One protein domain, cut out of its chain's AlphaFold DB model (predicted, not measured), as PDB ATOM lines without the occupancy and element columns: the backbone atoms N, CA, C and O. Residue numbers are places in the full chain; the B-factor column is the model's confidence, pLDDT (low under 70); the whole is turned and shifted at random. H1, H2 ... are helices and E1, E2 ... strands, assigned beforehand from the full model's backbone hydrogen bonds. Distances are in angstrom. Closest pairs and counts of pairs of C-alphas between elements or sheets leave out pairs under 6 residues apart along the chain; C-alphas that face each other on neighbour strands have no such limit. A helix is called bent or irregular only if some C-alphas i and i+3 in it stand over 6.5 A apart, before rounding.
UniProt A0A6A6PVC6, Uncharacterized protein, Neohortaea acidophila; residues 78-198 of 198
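This is residues 78 to 198 of the 198 residues of an uncharacterized protein of Neohortaea acidophila (UniProt A0A6A6PVC6). A twisted wall of six strands has H3, H4 and H5 packed over one face, with H1 on that same face beside the strands near E1. No named helix is on the other face, which makes two layers, helices and sheet, while H2 sits away from the sheet. The printed part has 121 residues with five named helices and six named strands, in the order E1 H1 H2 E2 H3 E3 H4 H5 E4 E5 E6, and its class is mixed. The sheet, also mixed, runs E1 E2 E3 E4 E5 E6. The whole is compact, with a radius of gyration of the C-alphas of 13.9 A and spans of 44 by 30 by 23 A.

Start at edge strand E1, residues 78 to 81, parallel to E2, residues 102 to 107; look at N 80 and O 104, 3.0 A apart. E3, residues 129 to 135, is parallel to E2, with N 105 and O 131 at 2.8 A, and to E4, residues 166 to 172, with N 132 and O 168 at 2.8 A. Next come E5, residues 179 to 185, and edge strand E6, residues 189 to 191; E4 E5 E6 is a meander, each strand the antiparallel neighbour of the one before, with N 167 and O 184 at 2.9 A and N 191 and O 183 at 2.8 A. Between the parallel strands find H1, residues 82 to 91, and H2, residues 94 to 99; then H3, residues 112 to 121; then H4, residues 139 to 150, and H5, residues 153 to 159. These make three strand-helix-strand units, parallel neighbours joined through helices, each crossover right-handed: E1 to E2 through H1 and H2, E2 to E3 through H3, E3 to E4 through H4 and H5. H3, the hub, is over E2 and E3 at a height of 9.6 A over the sheet. It touches H1 at a shallow tilt of 24 degrees, the closest C-alphas being Val 82 and Ala 117, 5.8 A. It touches H5 at 18 degrees, also shallow, with the closest C-alphas, Val 118 and Val 154, 6.9 A apart. With residues 145 to 148 alone, H4 only just touches H3, in 3 pairs of C-alphas within 8 A, the closest Glu 112 and Glu 148 at 7.4 A. H2 is close to H1 but not clearly touching, the C-alphas of Thr 89 and Leu 97 being 7.1 A apart. In H2, H3, H4 and H5 every O i to N i+4 pair is within hydrogen-bond range; in H1, 4 of 6 are.

Find C-alpha 78 at (22.023, 37.224, -2.269), where E1 begins. H1 is only just irregular, C-alphas 83 and 86 being 6.9 A apart. E3 spans 19.5 A, E4 18.7 A, E5 17.2 A, and E2 and H4 16.5 A each. E6 ends at C-alpha 191, (21.607, 46.402, 19.931).

The farthest C-alphas, Ser 93 and Ala 198, are 45.4 A apart. The printed part has no cut and no long link. Mean pLDDT of the printed part is 76.8; 21 residues are under 70, among them 191 to 198.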
ATOM      1  N   PHE A  78      23.190  37.876  -1.681       75.31
ATOM      2  CA  PHE A  78      22.023  37.224  -2.269       75.31
ATOM      3  C   PHE A  78      20.736  37.742  -1.651       75.31
ATOM      4  O   PHE A  78      20.669  37.909  -0.440       75.31
ATOM      5  N   LYS A  79      19.694  37.955  -2.459       78.69
ATOM      6  CA  LYS A  79      18.351  38.273  -1.958       78.69
ATOM      7  C   LYS A  79      17.413  37.097  -2.180       78.69
ATOM      8  O   LYS A  79      17.177  36.704  -3.320       78.69
ATOM      9  N   ILE A  80      16.869  36.549  -1.097       80.94
ATOM     10  CA  ILE A  80      15.996  35.369  -1.135       80.94
ATOM     11  C   ILE A  80      14.727  35.651  -0.332       80.94
ATOM     12  O   ILE A  80      14.795  36.187   0.769       80.94
ATOM     13  N   ASN A  81      13.562  35.294  -0.873       81.75
ATOM     14  CA  ASN A  81      12.319  35.323  -0.102       81.75
ATOM     15  C   ASN A  81      12.346  34.194   0.944       81.75
ATOM     16  O   ASN A  81      12.754  33.073   0.635       81.75
ATOM     17  N   VAL A  82      11.908  34.470   2.169       81.56
ATOM     18  CA  VAL A  82      11.836  33.491   3.258       81.56
ATOM     19  C   VAL A  82      11.134  32.185   2.881       81.56
ATOM     20  O   VAL A  82      11.580  31.119   3.298       81.56
ATOM     21  N   ASP A  83      10.120  32.219   2.018       80.19
ATOM     22  CA  ASP A  83       9.427  31.001   1.576       80.19
ATOM     23  C   ASP A  83      10.316  30.099   0.707       80.19
ATOM     24  O   ASP A  83      10.161  28.875   0.663       80.19
ATOM     25  N   LEU A  84      11.313  30.698   0.055       81.62
ATOM     26  CA  LEU A  84      12.258  30.022  -0.823       81.62
ATOM     27  C   LEU A  84      13.548  29.616  -0.110       81.62
ATOM     28  O   LEU A  84      14.298  28.814  -0.657       81.62
ATOM     29  N   ILE A  85      13.828  30.090   1.108       81.94
ATOM     30  CA  ILE A  85      15.104  29.794   1.781       81.94
ATOM     31  C   ILE A  85      15.282  28.290   2.045       81.94
ATOM     32  O   ILE A  85      16.364  27.723   1.861       81.94
ATOM     33  N   ARG A  86      14.198  27.598   2.415       81.94
ATOM     34  CA  ARG A  86      14.227  26.158   2.699       81.94
ATOM     35  C   ARG A  86      14.429  25.340   1.428       81.94
ATOM     36  O   ARG A  86      15.179  24.366   1.438       81.94
ATOM     37  N   SER A  87      13.753  25.703   0.339       83.00
ATOM     38  CA  SER A  87      13.918  25.015  -0.945       83.00
ATOM     39  C   SER A  87      15.290  25.318  -1.550       83.00
ATOM     40  O   SER A  87      15.950  24.399  -2.028       83.00
ATOM     41  N   PHE A  88      15.765  26.559  -1.432       82.19
ATOM     42  CA  PHE A  88      17.097  26.990  -1.847       82.19
ATOM     43  C   PHE A  88      18.201  26.192  -1.150       82.19
ATOM     44  O   PHE A  88      19.012  25.554  -1.819       82.19
ATOM     45  N   THR A  89      18.192  26.147   0.185       82.44
ATOM     46  CA  THR A  89      19.195  25.387   0.946       82.44
ATOM     47  C   THR A  89      19.126  23.891   0.651       82.44
ATOM     48  O   THR A  89      20.123  23.190   0.756       82.44
ATOM     49  N   ARG A  90      17.960  23.335   0.300       84.06
ATOM     50  CA  ARG A  90      17.826  21.910  -0.066       84.06
ATOM     51  C   ARG A  90      18.315  21.587  -1.473       84.06
ATOM     52  O   ARG A  90      18.829  20.496  -1.671       84.06
ATOM     53  N   ARG A  91      18.140  22.499  -2.429       83.69
ATOM     54  CA  ARG A  91      18.503  22.286  -3.841       83.69
ATOM     55  C   ARG A  91      19.939  22.690  -4.171       83.69
ATOM     56  O   ARG A  91      20.445  22.310  -5.219       83.69
ATOM     57  N   THR A  92      20.573  23.474  -3.310       81.19
ATOM     58  CA  THR A  92      21.946  23.945  -3.501       81.19
ATOM     59  C   THR A  92      22.920  22.962  -2.856       81.19
ATOM     60  O   THR A  92      22.672  22.499  -1.743       81.19
ATOM     61  N   SER A  93      24.010  22.626  -3.554       84.75
ATOM     62  CA  SER A  93      25.052  21.746  -3.013       84.75
ATOM     63  C   SER A  93      25.711  22.364  -1.779       84.75
ATOM     64  O   SER A  93      25.742  23.585  -1.621       84.75
ATOM     65  N   ILE A  94      26.246  21.509  -0.906       83.62
ATOM     66  CA  ILE A  94      26.898  21.931   0.340       83.62
ATOM     67  C   ILE A  94      28.066  22.878   0.043       83.62
ATOM     68  O   ILE A  94      28.153  23.931   0.665       83.62
ATOM     69  N   ASP A  95      28.879  22.576  -0.970       82.00
ATOM     70  CA  ASP A  95      30.019  23.415  -1.358       82.00
ATOM     71  C   ASP A  95      29.579  24.837  -1.708       82.00
ATOM     72  O   ASP A  95      30.123  25.814  -1.203       82.00
ATOM     73  N   ARG A  96      28.503  24.967  -2.495       81.25
ATOM     74  CA  ARG A  96      27.945  26.272  -2.867       81.25
ATOM     75  C   ARG A  96      27.364  27.012  -1.671       81.25
ATOM     76  O   ARG A  96      27.524  28.223  -1.583       81.25
ATOM     77  N   LEU A  97      26.689  26.306  -0.763       83.56
ATOM     78  CA  LEU A  97      26.165  26.899   0.470       83.56
ATOM     79  C   LEU A  97      27.291  27.411   1.372       83.56
ATOM     80  O   LEU A  97      27.155  28.483   1.954       83.56
ATOM     81  N   ASN A  98      28.406  26.687   1.436       85.62
ATOM     82  CA  ASN A  98      29.592  27.074   2.193       85.62
ATOM     83  C   ASN A  98      30.332  28.261   1.571       85.62
ATOM     84  O   ASN A  98      31.090  28.929   2.263       85.62
ATOM     85  N   CYS A  99      30.115  28.563   0.296       83.88
ATOM     86  CA  CYS A  99      30.684  29.761  -0.308       83.88
ATOM     87  C   CYS A  99      29.879  31.025   0.028       83.88
ATOM     88  O   CYS A  99      30.394  32.119  -0.143       83.88
ATOM     89  N   ILE A 100      28.628  30.908   0.490       84.38
ATOM     90  CA  ILE A 100      27.765  32.068   0.750       84.38
ATOM     91  C   ILE A 100      28.138  32.714   2.083       84.38
ATOM     92  O   ILE A 100      27.867  32.170   3.154       84.38
ATOM     93  N   THR A 101      28.695  33.918   2.004       84.00
ATOM     94  CA  THR A 101      29.137  34.710   3.163       84.00
ATOM     95  C   THR A 101      28.151  35.820   3.529       84.00
ATOM     96  O   THR A 101      28.023  36.149   4.710       84.00
ATOM     97  N   ILE A 102      27.426  36.379   2.550       84.25
ATOM     98  CA  ILE A 102      26.498  37.502   2.732       84.25
ATOM     99  C   ILE A 102      25.112  37.136   2.184       84.25
ATOM    100  O   ILE A 102      24.942  36.844   0.997       84.25
ATOM    101  N   LEU A 103      24.086  37.195   3.038       84.75
ATOM    102  CA  LEU A 103      22.708  36.870   2.662       84.75
ATOM    103  C   LEU A 103      21.719  37.936   3.134       84.75
ATOM    104  O   LEU A 103      21.661  38.291   4.304       84.75
ATOM    105  N   THR A 104      20.868  38.385   2.220       84.12
ATOM    106  CA  THR A 104      19.675  39.179   2.507       84.12
ATOM    107  C   THR A 104      18.419  38.319   2.356       84.12
ATOM    108  O   THR A 104      18.142  37.777   1.286       84.12
ATOM    109  N   VAL A 105      17.614  38.222   3.407       84.56
ATOM    110  CA  VAL A 105      16.331  37.511   3.392       84.56
ATOM    111  C   VAL A 105      15.201  38.532   3.362       84.56
ATOM    112  O   VAL A 105      15.160  39.415   4.210       84.56
ATOM    113  N   GLN A 106      14.286  38.433   2.399       84.56
ATOM    114  CA  GLN A 106      13.067  39.241   2.366       84.56
ATOM    115  C   GLN A 106      11.918  38.469   3.023       84.56
ATOM    116  O   GLN A 106      11.654  37.321   2.663       84.56
ATOM    117  N   ILE A 107      11.237  39.108   3.970       83.06
ATOM    118  CA  ILE A 107      10.152  38.544   4.773       83.06
ATOM    119  C   ILE A 107       8.916  39.417   4.560       83.06
ATOM    120  O   ILE A 107       8.946  40.600   4.881       83.06
ATOM    121  N   SER A 108       7.845  38.861   3.994       75.25
ATOM    122  CA  SER A 108       6.705  39.652   3.496       75.25
ATOM    123  C   SER A 108       5.389  39.479   4.262       75.25
ATOM    124  O   SER A 108       4.438  40.207   3.972       75.25
ATOM    125  N   GLU A 109       5.261  38.511   5.179       68.31
ATOM    126  CA  GLU A 109       3.917  38.125   5.657       68.31
ATOM    127  C   GLU A 109       3.740  37.867   7.155       68.31
ATOM    128  O   GLU A 109       2.694  38.246   7.676       68.31
ATOM    129  N   LYS A 110       4.686  37.235   7.863       76.06
ATOM    130  CA  LYS A 110       4.487  36.838   9.274       76.06
ATOM    131  C   LYS A 110       5.757  37.014  10.103       76.06
ATOM    132  O   LYS A 110       6.841  36.713   9.609       76.06
ATOM    133  N   ALA A 111       5.624  37.460  11.356       70.75
ATOM    134  CA  ALA A 111       6.754  37.609  12.279       70.75
ATOM    135  C   ALA A 111       7.456  36.258  12.517       70.75
ATOM    136  O   ALA A 111       8.678  36.171  12.455       70.75
ATOM    137  N   GLU A 112       6.683  35.171  12.607       75.69
ATOM    138  CA  GLU A 112       7.179  33.786  12.702       75.69
ATOM    139  C   GLU A 112       8.111  33.377  11.543       75.69
ATOM    140  O   GLU A 112       8.932  32.460  11.668       75.69
ATOM    141  N   CYS A 113       8.013  34.048  10.389       78.62
ATOM    142  CA  CYS A 113       8.911  33.792   9.271       78.62
ATOM    143  C   CYS A 113      10.351  34.218   9.582       78.62
ATOM    144  O   CYS A 113      11.264  33.625   9.016       78.62
ATOM    145  N   VAL A 114      10.584  35.165  10.498       77.19
ATOM    146  CA  VAL A 114      11.933  35.514  10.980       77.19
ATOM    147  C   VAL A 114      12.566  34.300  11.646       77.19
ATOM    148  O   VAL A 114      13.614  33.830  11.212       77.19
ATOM    149  N   THR A 115      11.871  33.698  12.606       77.19
ATOM    150  CA  THR A 115      12.290  32.476  13.305       77.19
ATOM    151  C   THR A 115      12.553  31.337  12.317       77.19
ATOM    152  O   THR A 115      13.561  30.630  12.401       77.19
ATOM    153  N   ARG A 116      11.690  31.180  11.306       79.62
ATOM    154  CA  ARG A 116      11.884  30.190  10.235       79.62
ATOM    155  C   ARG A 116      13.105  30.484   9.360       79.62
ATOM    156  O   ARG A 116      13.815  29.545   8.977       79.62
ATOM    157  N   ALA A 117      13.338  31.754   9.030       80.38
ATOM    158  CA  ALA A 117      14.501  32.198   8.275       80.38
ATOM    159  C   ALA A 117      15.770  31.858   9.053       80.38
ATOM    160  O   ALA A 117      16.593  31.112   8.530       80.38
ATOM    161  N   VAL A 118      15.858  32.294  10.315       79.75
ATOM    162  CA  VAL A 118      16.982  32.046  11.230       79.75
ATOM    163  C   VAL A 118      17.299  30.552  11.324       79.75
ATOM    164  O   VAL A 118      18.426  30.147  11.043       79.75
ATOM    165  N   LYS A 119      16.297  29.699  11.585       81.62
ATOM    166  CA  LYS A 119      16.482  28.234  11.626       81.62
ATOM    167  C   LYS A 119      17.059  27.672  10.328       81.62
ATOM    168  O   LYS A 119      17.858  26.738  10.348       81.62
ATOM    169  N   SER A 120      16.674  28.232   9.184       81.00
ATOM    170  CA  SER A 120      17.156  27.785   7.874       81.00
ATOM    171  C   SER A 120      18.593  28.228   7.579       81.00
ATOM    172  O   SER A 120      19.246  27.624   6.728       81.00
ATOM    173  N   LEU A 121      19.112  29.231   8.298       79.62
ATOM    174  CA  LEU A 121      20.497  29.682   8.163       79.62
ATOM    175  C   LEU A 121      21.500  28.669   8.704       79.62
ATOM    176  O   LEU A 121      22.652  28.712   8.288       79.62
ATOM    177  N   THR A 122      21.094  27.750   9.584       78.75
ATOM    178  CA  THR A 122      21.959  26.702  10.171       78.75
ATOM    179  C   THR A 122      22.775  25.926   9.135       78.75
ATOM    180  O   THR A 122      23.891  25.513   9.416       78.75
ATOM    181  N   ARG A 123      22.268  25.797   7.902       81.56
ATOM    182  CA  ARG A 123      22.933  25.080   6.801       81.56
ATOM    183  C   ARG A 123      24.003  25.883   6.052       81.56
ATOM    184  O   ARG A 123      24.634  25.338   5.156       81.56
ATOM    185  N   LEU A 124      24.174  27.162   6.372       84.56
ATOM    186  CA  LEU A 124      25.158  28.054   5.753       84.56
ATOM    187  C   LEU A 124      26.356  28.207   6.700       84.56
ATOM    188  O   LEU A 124      26.359  29.107   7.541       84.56
ATOM    189  N   ALA A 125      27.331  27.299   6.626       83.75
ATOM    190  CA  ALA A 125      28.392  27.196   7.634       83.75
ATOM    191  C   ALA A 125      29.302  28.435   7.702       83.75
ATOM    192  O   ALA A 125      29.679  28.843   8.791       83.75
ATOM    193  N   ASN A 126      29.581  29.069   6.560       86.94
ATOM    194  CA  ASN A 126      30.495  30.219   6.464       86.94
ATOM    195  C   ASN A 126      29.760  31.556   6.321       86.94
ATOM    196  O   ASN A 126      30.309  32.536   5.815       86.94
ATOM    197  N   LEU A 127      28.493  31.592   6.727       86.12
ATOM    198  CA  LEU A 127      27.709  32.811   6.677       86.12
ATOM    199  C   LEU A 127      28.265  33.802   7.698       86.12
ATOM    200  O   LEU A 127      28.278  33.502   8.892       86.12
ATOM    201  N   LYS A 128      28.696  34.964   7.209       86.62
ATOM    202  CA  LYS A 128      29.278  36.050   7.999       86.62
ATOM    203  C   LYS A 128      28.272  37.159   8.253       86.62
ATOM    204  O   LYS A 128      28.156  37.635   9.374       86.62
ATOM    205  N   LYS A 129      27.522  37.562   7.224       86.31
ATOM    206  CA  LYS A 129      26.599  38.701   7.296       86.31
ATOM    207  C   LYS A 129      25.196  38.307   6.867       86.31
ATOM    208  O   LYS A 129      25.002  37.744   5.786       86.31
ATOM    209  N   VAL A 130      24.209  38.634   7.697       86.50
ATOM    210  CA  VAL A 130      22.796  38.364   7.420       86.50
ATOM    211  C   VAL A 130      21.960  39.608   7.616       86.50
ATOM    212  O   VAL A 130      21.960  40.197   8.690       86.50
ATOM    213  N   THR A 131      21.171  39.943   6.604       86.00
ATOM    214  CA  THR A 131      20.212  41.045   6.667       86.00
ATOM    215  C   THR A 131      18.809  40.517   6.410       86.00
ATOM    216  O   THR A 131      18.499  40.055   5.318       86.00
ATOM    217  N   MET A 132      17.925  40.601   7.392       86.44
ATOM    218  CA  MET A 132      16.516  40.249   7.251       86.44
ATOM    219  C   MET A 132      15.715  41.519   7.010       86.44
ATOM    220  O   MET A 132      15.592  42.355   7.894       86.44
ATOM    221  N   LYS A 133      15.188  41.680   5.799       85.81
ATOM    222  CA  LYS A 133      14.315  42.794   5.430       85.81
ATOM    223  C   LYS A 133      12.869  42.360   5.584       85.81
ATOM    224  O   LYS A 133      12.399  41.522   4.814       85.81
ATOM    225  N   VAL A 134      12.181  42.930   6.558       83.62
ATOM    226  CA  VAL A 134      10.788  42.630   6.859       83.62
ATOM    227  C   VAL A 134       9.902  43.731   6.295       83.62
ATOM    228  O   VAL A 134      10.020  44.888   6.684       83.62
ATOM    229  N   GLU A 135       9.022  43.385   5.364       82.75
ATOM    230  CA  GLU A 135       8.060  44.324   4.791       82.75
ATOM    231  C   GLU A 135       6.928  44.584   5.788       82.75
ATOM    232  O   GLU A 135       6.167  43.684   6.155       82.75
ATOM    233  N   MET A 136       6.823  45.827   6.248       76.25
ATOM    234  CA  MET A 136       5.823  46.229   7.223       76.25
ATOM    235  C   MET A 136       4.478  46.486   6.552       76.25
ATOM    236  O   MET A 136       4.305  47.474   5.838       76.25
ATOM    237  N   LYS A 137       3.500  45.619   6.830       74.50
ATOM    238  CA  LYS A 137       2.114  45.787   6.362       74.50
ATOM    239  C   LYS A 137       1.209  46.494   7.374       74.50
ATOM    240  O   LYS A 137       0.214  47.091   6.973       74.50
ATOM    241  N   SER A 138       1.515  46.417   8.671       74.44
ATOM    242  CA  SER A 138       0.717  47.048   9.732       74.44
ATOM    243  C   SER A 138       1.529  47.304  11.008       74.44
ATOM    244  O   SER A 138       2.590  46.716  11.215       74.44
ATOM    245  N   ILE A 139       1.000  48.159  11.892       72.19
ATOM    246  CA  ILE A 139       1.573  48.429  13.224       72.19
ATOM    247  C   ILE A 139       1.426  47.209  14.145       72.19
ATOM    248  O   ILE A 139       2.330  46.901  14.911       72.19
ATOM    249  N   LYS A 140       0.324  46.455  14.046       76.19
ATOM    250  CA  LYS A 140       0.148  45.225  14.835       76.19
ATOM    251  C   LYS A 140       1.255  44.208  14.535       76.19
ATOM    252  O   LYS A 140       1.844  43.639  15.446       76.19
ATOM    253  N   PHE A 141       1.578  44.054  13.253       74.81
ATOM    254  CA  PHE A 141       2.664  43.196  12.796       74.81
ATOM    255  C   PHE A 141       4.036  43.647  13.320       74.81
ATOM    256  O   PHE A 141       4.896  42.820  13.601       74.81
ATOM    257  N   PHE A 142       4.237  44.954  13.486       73.38
ATOM    258  CA  PHE A 142       5.453  45.499  14.078       73.38
ATOM    259  C   PHE A 142       5.653  45.059  15.529       73.38
ATOM    260  O   PHE A 142       6.729  44.592  15.883       73.38
ATOM    261  N   ALA A 143       4.608  45.178  16.352       75.44
ATOM    262  CA  ALA A 143       4.663  44.770  17.752       75.44
ATOM    263  C   ALA A 143       4.923  43.260  17.889       75.44
ATOM    264  O   ALA A 143       5.713  42.840  18.727       75.44
ATOM    265  N   GLU A 144       4.316  42.445  17.019       80.00
ATOM    266  CA  GLU A 144       4.582  41.002  16.949       80.00
ATOM    267  C   GLU A 144       6.037  40.700  16.554       80.00
ATOM    268  O   GLU A 144       6.652  39.791  17.105       80.00
ATOM    269  N   LEU A 145       6.598  41.468  15.615       77.75
ATOM    270  CA  LEU A 145       7.984  41.335  15.174       77.75
ATOM    271  C   LEU A 145       8.979  41.713  16.275       77.75
ATOM    272  O   LEU A 145       9.927  40.963  16.493       77.75
ATOM    273  N   ILE A 146       8.755  42.830  16.975       76.19
ATOM    274  CA  ILE A 146       9.569  43.223  18.132       76.19
ATOM    275  C   ILE A 146       9.519  42.132  19.193       76.19
ATOM    276  O   ILE A 146      10.570  41.646  19.593       76.19
ATOM    277  N   ALA A 147       8.323  41.673  19.568       77.81
ATOM    278  CA  ALA A 147       8.182  40.633  20.580       77.81
ATOM    279  C   ALA A 147       8.925  39.341  20.195       77.81
ATOM    280  O   ALA A 147       9.499  38.681  21.054       77.81
ATOM    281  N   GLU A 148       8.941  38.962  18.913       76.88
ATOM    282  CA  GLU A 148       9.668  37.772  18.449       76.88
ATOM    283  C   GLU A 148      11.195  37.955  18.485       76.88
ATOM    284  O   GLU A 148      11.924  37.011  18.792       76.88
ATOM    285  N   VAL A 149      11.684  39.164  18.200       73.75
ATOM    286  CA  VAL A 149      13.105  39.511  18.328       73.75
ATOM    287  C   VAL A 149      13.513  39.553  19.809       73.75
ATOM    288  O   VAL A 149      14.512  38.940  20.180       73.75
ATOM    289  N   GLU A 150      12.710  40.196  20.661       72.31
ATOM    290  CA  GLU A 150      12.928  40.343  22.109       72.31
ATOM    291  C   GLU A 150      12.850  39.026  22.880       72.31
ATOM    292  O   GLU A 150      13.534  38.865  23.888       72.31
ATOM    293  N   ARG A 151      12.085  38.040  22.391       71.38
ATOM    294  CA  ARG A 151      12.087  36.668  22.936       71.38
ATOM    295  C   ARG A 151      13.472  36.016  22.920       71.38
ATOM    296  O   ARG A 151      13.613  34.898  23.405       71.38
ATOM    297  N   GLY A 152      14.480  36.657  22.327       66.25
ATOM    298  CA  GLY A 152      15.868  36.214  22.362       66.25
ATOM    299  C   GLY A 152      16.147  35.037  21.437       66.25
ATOM    300  O   GLY A 152      17.301  34.662  21.280       66.25
ATOM    301  N   PHE A 153      15.133  34.485  20.756       67.62
ATOM    302  CA  PHE A 153      15.307  33.360  19.836       67.62
ATOM    303  C   PHE A 153      16.305  33.696  18.722       67.62
ATOM    304  O   PHE A 153      17.149  32.879  18.361       67.62
ATOM    305  N   VAL A 154      16.229  34.922  18.195       69.12
ATOM    306  CA  VAL A 154      17.174  35.418  17.193       69.12
ATOM    307  C   VAL A 154      18.584  35.454  17.786       69.12
ATOM    308  O   VAL A 154      19.495  34.871  17.208       69.12
ATOM    309  N   ALA A 155      18.755  36.044  18.969       69.25
ATOM    310  CA  ALA A 155      20.049  36.160  19.633       69.25
ATOM    311  C   ALA A 155      20.666  34.798  20.003       69.25
ATOM    312  O   ALA A 155      21.861  34.590  19.799       69.25
ATOM    313  N   GLU A 156      19.877  33.849  20.510       73.94
ATOM    314  CA  GLU A 156      20.353  32.507  20.864       73.94
ATOM    315  C   GLU A 156      20.846  31.737  19.640       73.94
ATOM    316  O   GLU A 156      21.937  31.162  19.657       73.94
ATOM    317  N   GLU A 157      20.082  31.764  18.552       71.19
ATOM    318  CA  GLU A 157      20.432  31.015  17.350       71.19
ATOM    319  C   GLU A 157      21.589  31.656  16.575       71.19
ATOM    320  O   GLU A 157      22.340  30.960  15.887       71.19
ATOM    321  N   ILE A 158      21.783  32.969  16.735       69.75
ATOM    322  CA  ILE A 158      22.983  33.678  16.280       69.75
ATOM    323  C   ILE A 158      24.192  33.271  17.118       69.75
ATOM    324  O   ILE A 158      25.214  32.910  16.544       69.75
ATOM    325  N   LYS A 159      24.078  33.244  18.453       71.69
ATOM    326  CA  LYS A 159      25.169  32.825  19.354       71.69
ATOM    327  C   LYS A 159      25.631  31.391  19.092       71.69
ATOM    328  O   LYS A 159      26.809  31.089  19.255       71.69
ATOM    329  N   ARG A 160      24.736  30.506  18.636       76.75
ATOM    330  CA  ARG A 160      25.100  29.140  18.213       76.75
ATOM    331  C   ARG A 160      25.971  29.096  16.955       76.75
ATOM    332  O   ARG A 160      26.570  28.060  16.671       76.75
ATOM    333  N   LYS A 161      26.051  30.184  16.190       74.31
ATOM    334  CA  LYS A 161      26.883  30.292  14.994       74.31
ATOM    335  C   LYS A 161      28.122  31.129  15.262       74.31
ATOM    336  O   LYS A 161      28.084  32.352  15.277       74.31
ATOM    337  N   THR A 162      29.255  30.447  15.342       66.81
ATOM    338  CA  THR A 162      30.569  31.065  15.562       66.81
ATOM    339  C   THR A 162      31.086  31.873  14.369       66.81
ATOM    340  O   THR A 162      31.989  32.683  14.537       66.81
ATOM    341  N   SER A 163      30.538  31.670  13.166       81.25
ATOM    342  CA  SER A 163      30.996  32.328  11.935       81.25
ATOM    343  C   SER A 163      30.342  33.681  11.653       81.25
ATOM    344  O   SER A 163      30.754  34.360  10.714       81.25
ATOM    345  N   LEU A 164      29.268  34.030  12.370       81.75
ATOM    346  CA  LEU A 164      28.523  35.257  12.107       81.75
ATOM    347  C   LEU A 164      29.293  36.456  12.660       81.75
ATOM    348  O   LEU A 164      29.655  36.499  13.828       81.75
ATOM    349  N   GLU A 165      29.497  37.445  11.802       85.06
ATOM    350  CA  GLU A 165      30.115  38.734  12.117       85.06
ATOM    351  C   GLU A 165      29.061  39.846  12.188       85.06
ATOM    352  O   GLU A 165      29.296  40.889  12.782       85.06
ATOM    353  N   GLN A 166      27.905  39.667  11.542       84.12
ATOM    354  CA  GLN A 166      26.857  40.679  11.540       84.12
ATOM    355  C   GLN A 166      25.480  40.078  11.284       84.12
ATOM    356  O   GLN A 166      25.275  39.346  10.309       84.12
ATOM    357  N   VAL A 167      24.503  40.468  12.097       83.00
ATOM    358  CA  VAL A 167      23.088  40.192  11.842       83.00
ATOM    359  C   VAL A 167      22.275  41.458  11.993       83.00
ATOM    360  O   VAL A 167      22.415  42.179  12.972       83.00
ATOM    361  N   LYS A 168      21.416  41.720  11.012       85.94
ATOM    362  CA  LYS A 168      20.526  42.876  10.992       85.94
ATOM    363  C   LYS A 168      19.102  42.453  10.688       85.94
ATOM    364  O   LYS A 168      18.875  41.714   9.730       85.94
ATOM    365  N   VAL A 169      18.143  42.966  11.445       83.75
ATOM    366  CA  VAL A 169      16.718  42.914  11.105       83.75
ATOM    367  C   VAL A 169      16.274  44.336  10.810       83.75
ATOM    368  O   VAL A 169      16.433  45.227  11.635       83.75
ATOM    369  N   ILE A 170      15.755  44.551   9.609       85.00
ATOM    370  CA  ILE A 170      15.370  45.860   9.098       85.00
ATOM    371  C   ILE A 170      13.899  45.800   8.711       85.00
ATOM    372  O   ILE A 170      13.513  45.013   7.845       85.00
ATOM    373  N   ALA A 171      13.091  46.654   9.317       82.38
ATOM    374  CA  ALA A 171      11.736  46.941   8.887       82.38
ATOM    375  C   ALA A 171      11.757  47.876   7.672       82.38
ATOM    376  O   ALA A 171      12.376  48.940   7.685       82.38
ATOM    377  N   VAL A 172      11.053  47.483   6.615       82.12
ATOM    378  CA  VAL A 172      10.893  48.260   5.384       82.12
ATOM    379  C   VAL A 172       9.416  48.609   5.241       82.12
ATOM    380  O   VAL A 172       8.586  47.721   5.046       82.12
ATOM    381  N   GLY A 173       9.073  49.890   5.372       73.75
ATOM    382  CA  GLY A 173       7.724  50.405   5.125       73.75
ATOM    383  C   GLY A 173       7.609  51.038   3.737       73.75
ATOM    384  O   GLY A 173       8.617  51.420   3.151       73.75
ATOM    385  N   LYS A 174       6.382  51.185   3.215       66.31
ATOM    386  CA  LYS A 174       6.139  51.941   1.969       66.31
ATOM    387  C   LYS A 174       6.522  53.422   2.091       66.31
ATOM    388  O   LYS A 174       7.033  53.981   1.129       66.31
ATOM    389  N   ASP A 175       6.333  53.996   3.280       60.75
ATOM    390  CA  ASP A 175       6.433  55.444   3.522       60.75
ATOM    391  C   ASP A 175       7.440  55.815   4.628       60.75
ATOM    392  O   ASP A 175       7.500  56.966   5.055       60.75
ATOM    393  N   LYS A 176       8.225  54.851   5.131       55.94
ATOM    394  CA  LYS A 176       9.222  55.087   6.189       55.94
ATOM    395  C   LYS A 176      10.620  54.648   5.752       55.94
ATOM    396  O   LYS A 176      10.736  53.645   5.043       55.94
ATOM    397  N   PRO A 177      11.678  55.357   6.192       63.25
ATOM    398  CA  PRO A 177      13.048  54.905   5.993       63.25
ATOM    399  C   PRO A 177      13.245  53.518   6.615       63.25
ATOM    400  O   PRO A 177      12.561  53.154   7.571       63.25
ATOM    401  N   ASN A 178      14.176  52.749   6.047       76.50
ATOM    402  CA  ASN A 178      14.585  51.442   6.558       76.50
ATOM    403  C   ASN A 178      14.903  51.550   8.056       76.50
ATOM    404  O   ASN A 178      15.915  52.144   8.426       76.50
ATOM    405  N   LEU A 179      14.040  50.982   8.895       79.75
ATOM    406  CA  LEU A 179      14.181  51.025  10.341       79.75
ATOM    407  C   LEU A 179      14.930  49.775  10.789       79.75
ATOM    408  O   LEU A 179      14.428  48.661  10.650       79.75
ATOM    409  N   GLU A 180      16.142  49.947  11.295       81.06
ATOM    410  CA  GLU A 180      16.887  48.855  11.918       81.06
ATOM    411  C   GLU A 180      16.218  48.526  13.256       81.06
ATOM    412  O   GLU A 180      16.091  49.416  14.082       81.06
ATOM    413  N   LEU A 181      15.741  47.286  13.414       77.75
ATOM    414  CA  LEU A 181      15.055  46.773  14.616       77.75
ATOM    415  C   LEU A 181      15.995  46.010  15.536       77.75
ATOM    416  O   LEU A 181      15.824  45.928  16.748       77.75
ATOM    417  N   TYR A 182      16.980  45.384  14.914       79.88
ATOM    418  CA  TYR A 182      17.947  44.549  15.579       79.88
ATOM    419  C   TYR A 182      19.245  44.646  14.816       79.88
ATOM    420  O   TYR A 182      19.264  44.457  13.595       79.88
ATOM    421  N   ALA A 183      20.321  44.868  15.547       81.62
ATOM    422  CA  ALA A 183      21.659  44.671  15.054       81.62
ATOM    423  C   ALA A 183      22.468  43.908  16.087       81.62
ATOM    424  O   ALA A 183      22.427  44.190  17.281       81.62
ATOM    425  N   TRP A 184      23.224  42.940  15.602       82.38
ATOM    426  CA  TRP A 184      24.228  42.255  16.383       82.38
ATOM    427  C   TRP A 184      25.523  42.228  15.591       82.38
ATOM    428  O   TRP A 184      25.523  41.867  14.409       82.38
ATOM    429  N   ASP A 185      26.610  42.598  16.255       80.12
ATOM    430  CA  ASP A 185      27.965  42.363  15.783       80.12
ATOM    431  C   ASP A 185      28.907  42.069  16.978       80.12
ATOM    432  O   ASP A 185      28.582  42.410  18.122       80.12
ATOM    433  N   PRO A 186      30.048  41.392  16.757       70.88
ATOM    434  CA  PRO A 186      30.976  41.017  17.823       70.88
ATOM    435  C   PRO A 186      31.613  42.197  18.567       70.88
ATOM    436  O   PRO A 186      32.021  42.029  19.713       70.88
ATOM    437  N   GLU A 187      31.734  43.362  17.927       72.88
ATOM    438  CA  GLU A 187      32.465  44.519  18.464       72.88
ATOM    439  C   GLU A 187      31.568  45.418  19.328       72.88
ATOM    440  O   GLU A 187      32.000  45.970  20.337       72.88
ATOM    441  N   ASN A 188      30.302  45.545  18.945       69.50
ATOM    442  CA  ASN A 188      29.303  46.440  19.516       69.50
ATOM    443  C   ASN A 188      28.236  45.708  20.335       69.50
ATOM    444  O   ASN A 188      27.426  46.370  20.992       69.50
ATOM    445  N   GLY A 189      28.231  44.374  20.292       67.31
ATOM    446  CA  GLY A 189      27.271  43.530  20.985       67.31
ATOM    447  C   GLY A 189      25.876  43.558  20.360       67.31
ATOM    448  O   GLY A 189      25.675  43.903  19.195       67.31
ATOM    449  N   GLU A 190      24.891  43.145  21.154       70.12
ATOM    450  CA  GLU A 190      23.480  43.162  20.776       70.12
ATOM    451  C   GLU A 190      22.897  44.565  20.974       70.12
ATOM    452  O   GLU A 190      22.954  45.126  22.069       70.12
ATOM    453  N   ARG A 191      22.327  45.131  19.910       67.94
ATOM    454  CA  ARG A 191      21.607  46.402  19.931       67.94
ATOM    455  C   ARG A 191      20.200  46.185  19.393       67.94
ATOM    456  O   ARG A 191      19.996  45.963  18.200       67.94
ATOM    457  N   LEU A 192      19.221  46.292  20.283       64.56
ATOM    458  CA  LEU A 192      17.837  46.533  19.895       64.56
ATOM    459  C   LEU A 192      17.745  48.011  19.529       64.56
ATOM    460  O   LEU A 192      17.854  48.885  20.387       64.56
ATOM    461  N   VAL A 193      17.657  48.284  18.234       63.97
ATOM    462  CA  VAL A 193      17.530  49.646  17.724       63.97
ATOM    463  C   VAL A 193      16.053  49.850  17.419       63.97
ATOM    464  O   VAL A 193      15.454  49.044  16.727       63.97
ATOM    465  N   GLY A 194      15.451  50.907  17.950       54.03
ATOM    466  CA  GLY A 194      14.142  51.376  17.498       54.03
ATOM    467  C   GLY A 194      12.985  51.123  18.458       54.03
ATOM    468  O   GLY A 194      12.259  50.140  18.339       54.03
ATOM    469  N   ASP A 195      12.714  52.140  19.274       43.31
ATOM    470  CA  ASP A 195      11.349  52.649  19.353       43.31
ATOM    471  C   ASP A 195      11.091  53.447  18.053       43.31
ATOM    472  O   ASP A 195      11.795  54.424  17.790       43.31
ATOM    473  N   PRO A 196      10.158  53.042  17.172       43.50
ATOM    474  CA  PRO A 196       9.829  53.791  15.955       43.50
ATOM    475  C   PRO A 196       9.020  55.073  16.228       43.50
ATOM    476  O   PRO A 196       8.591  55.717  15.260       43.50
ATOM    477  N   PHE A 197       8.722  55.365  17.501       43.59
ATOM    478  CA  PHE A 197       7.888  56.478  17.958       43.59
ATOM    479  C   PHE A 197       8.636  57.516  18.814       43.59
ATOM    480  O   PHE A 197       7.982  58.443  19.294       43.59
ATOM    481  N   ALA A 198       9.957  57.384  18.991       42.44
ATOM    482  CA  ALA A 198      10.798  58.421  19.598       42.44
ATOM    483  C   ALA A 198      11.095  59.575  18.624       42.44
ATOM    484  O   ALA A 198      11.279  59.302  17.412       42.44
TER     485      ALA A 198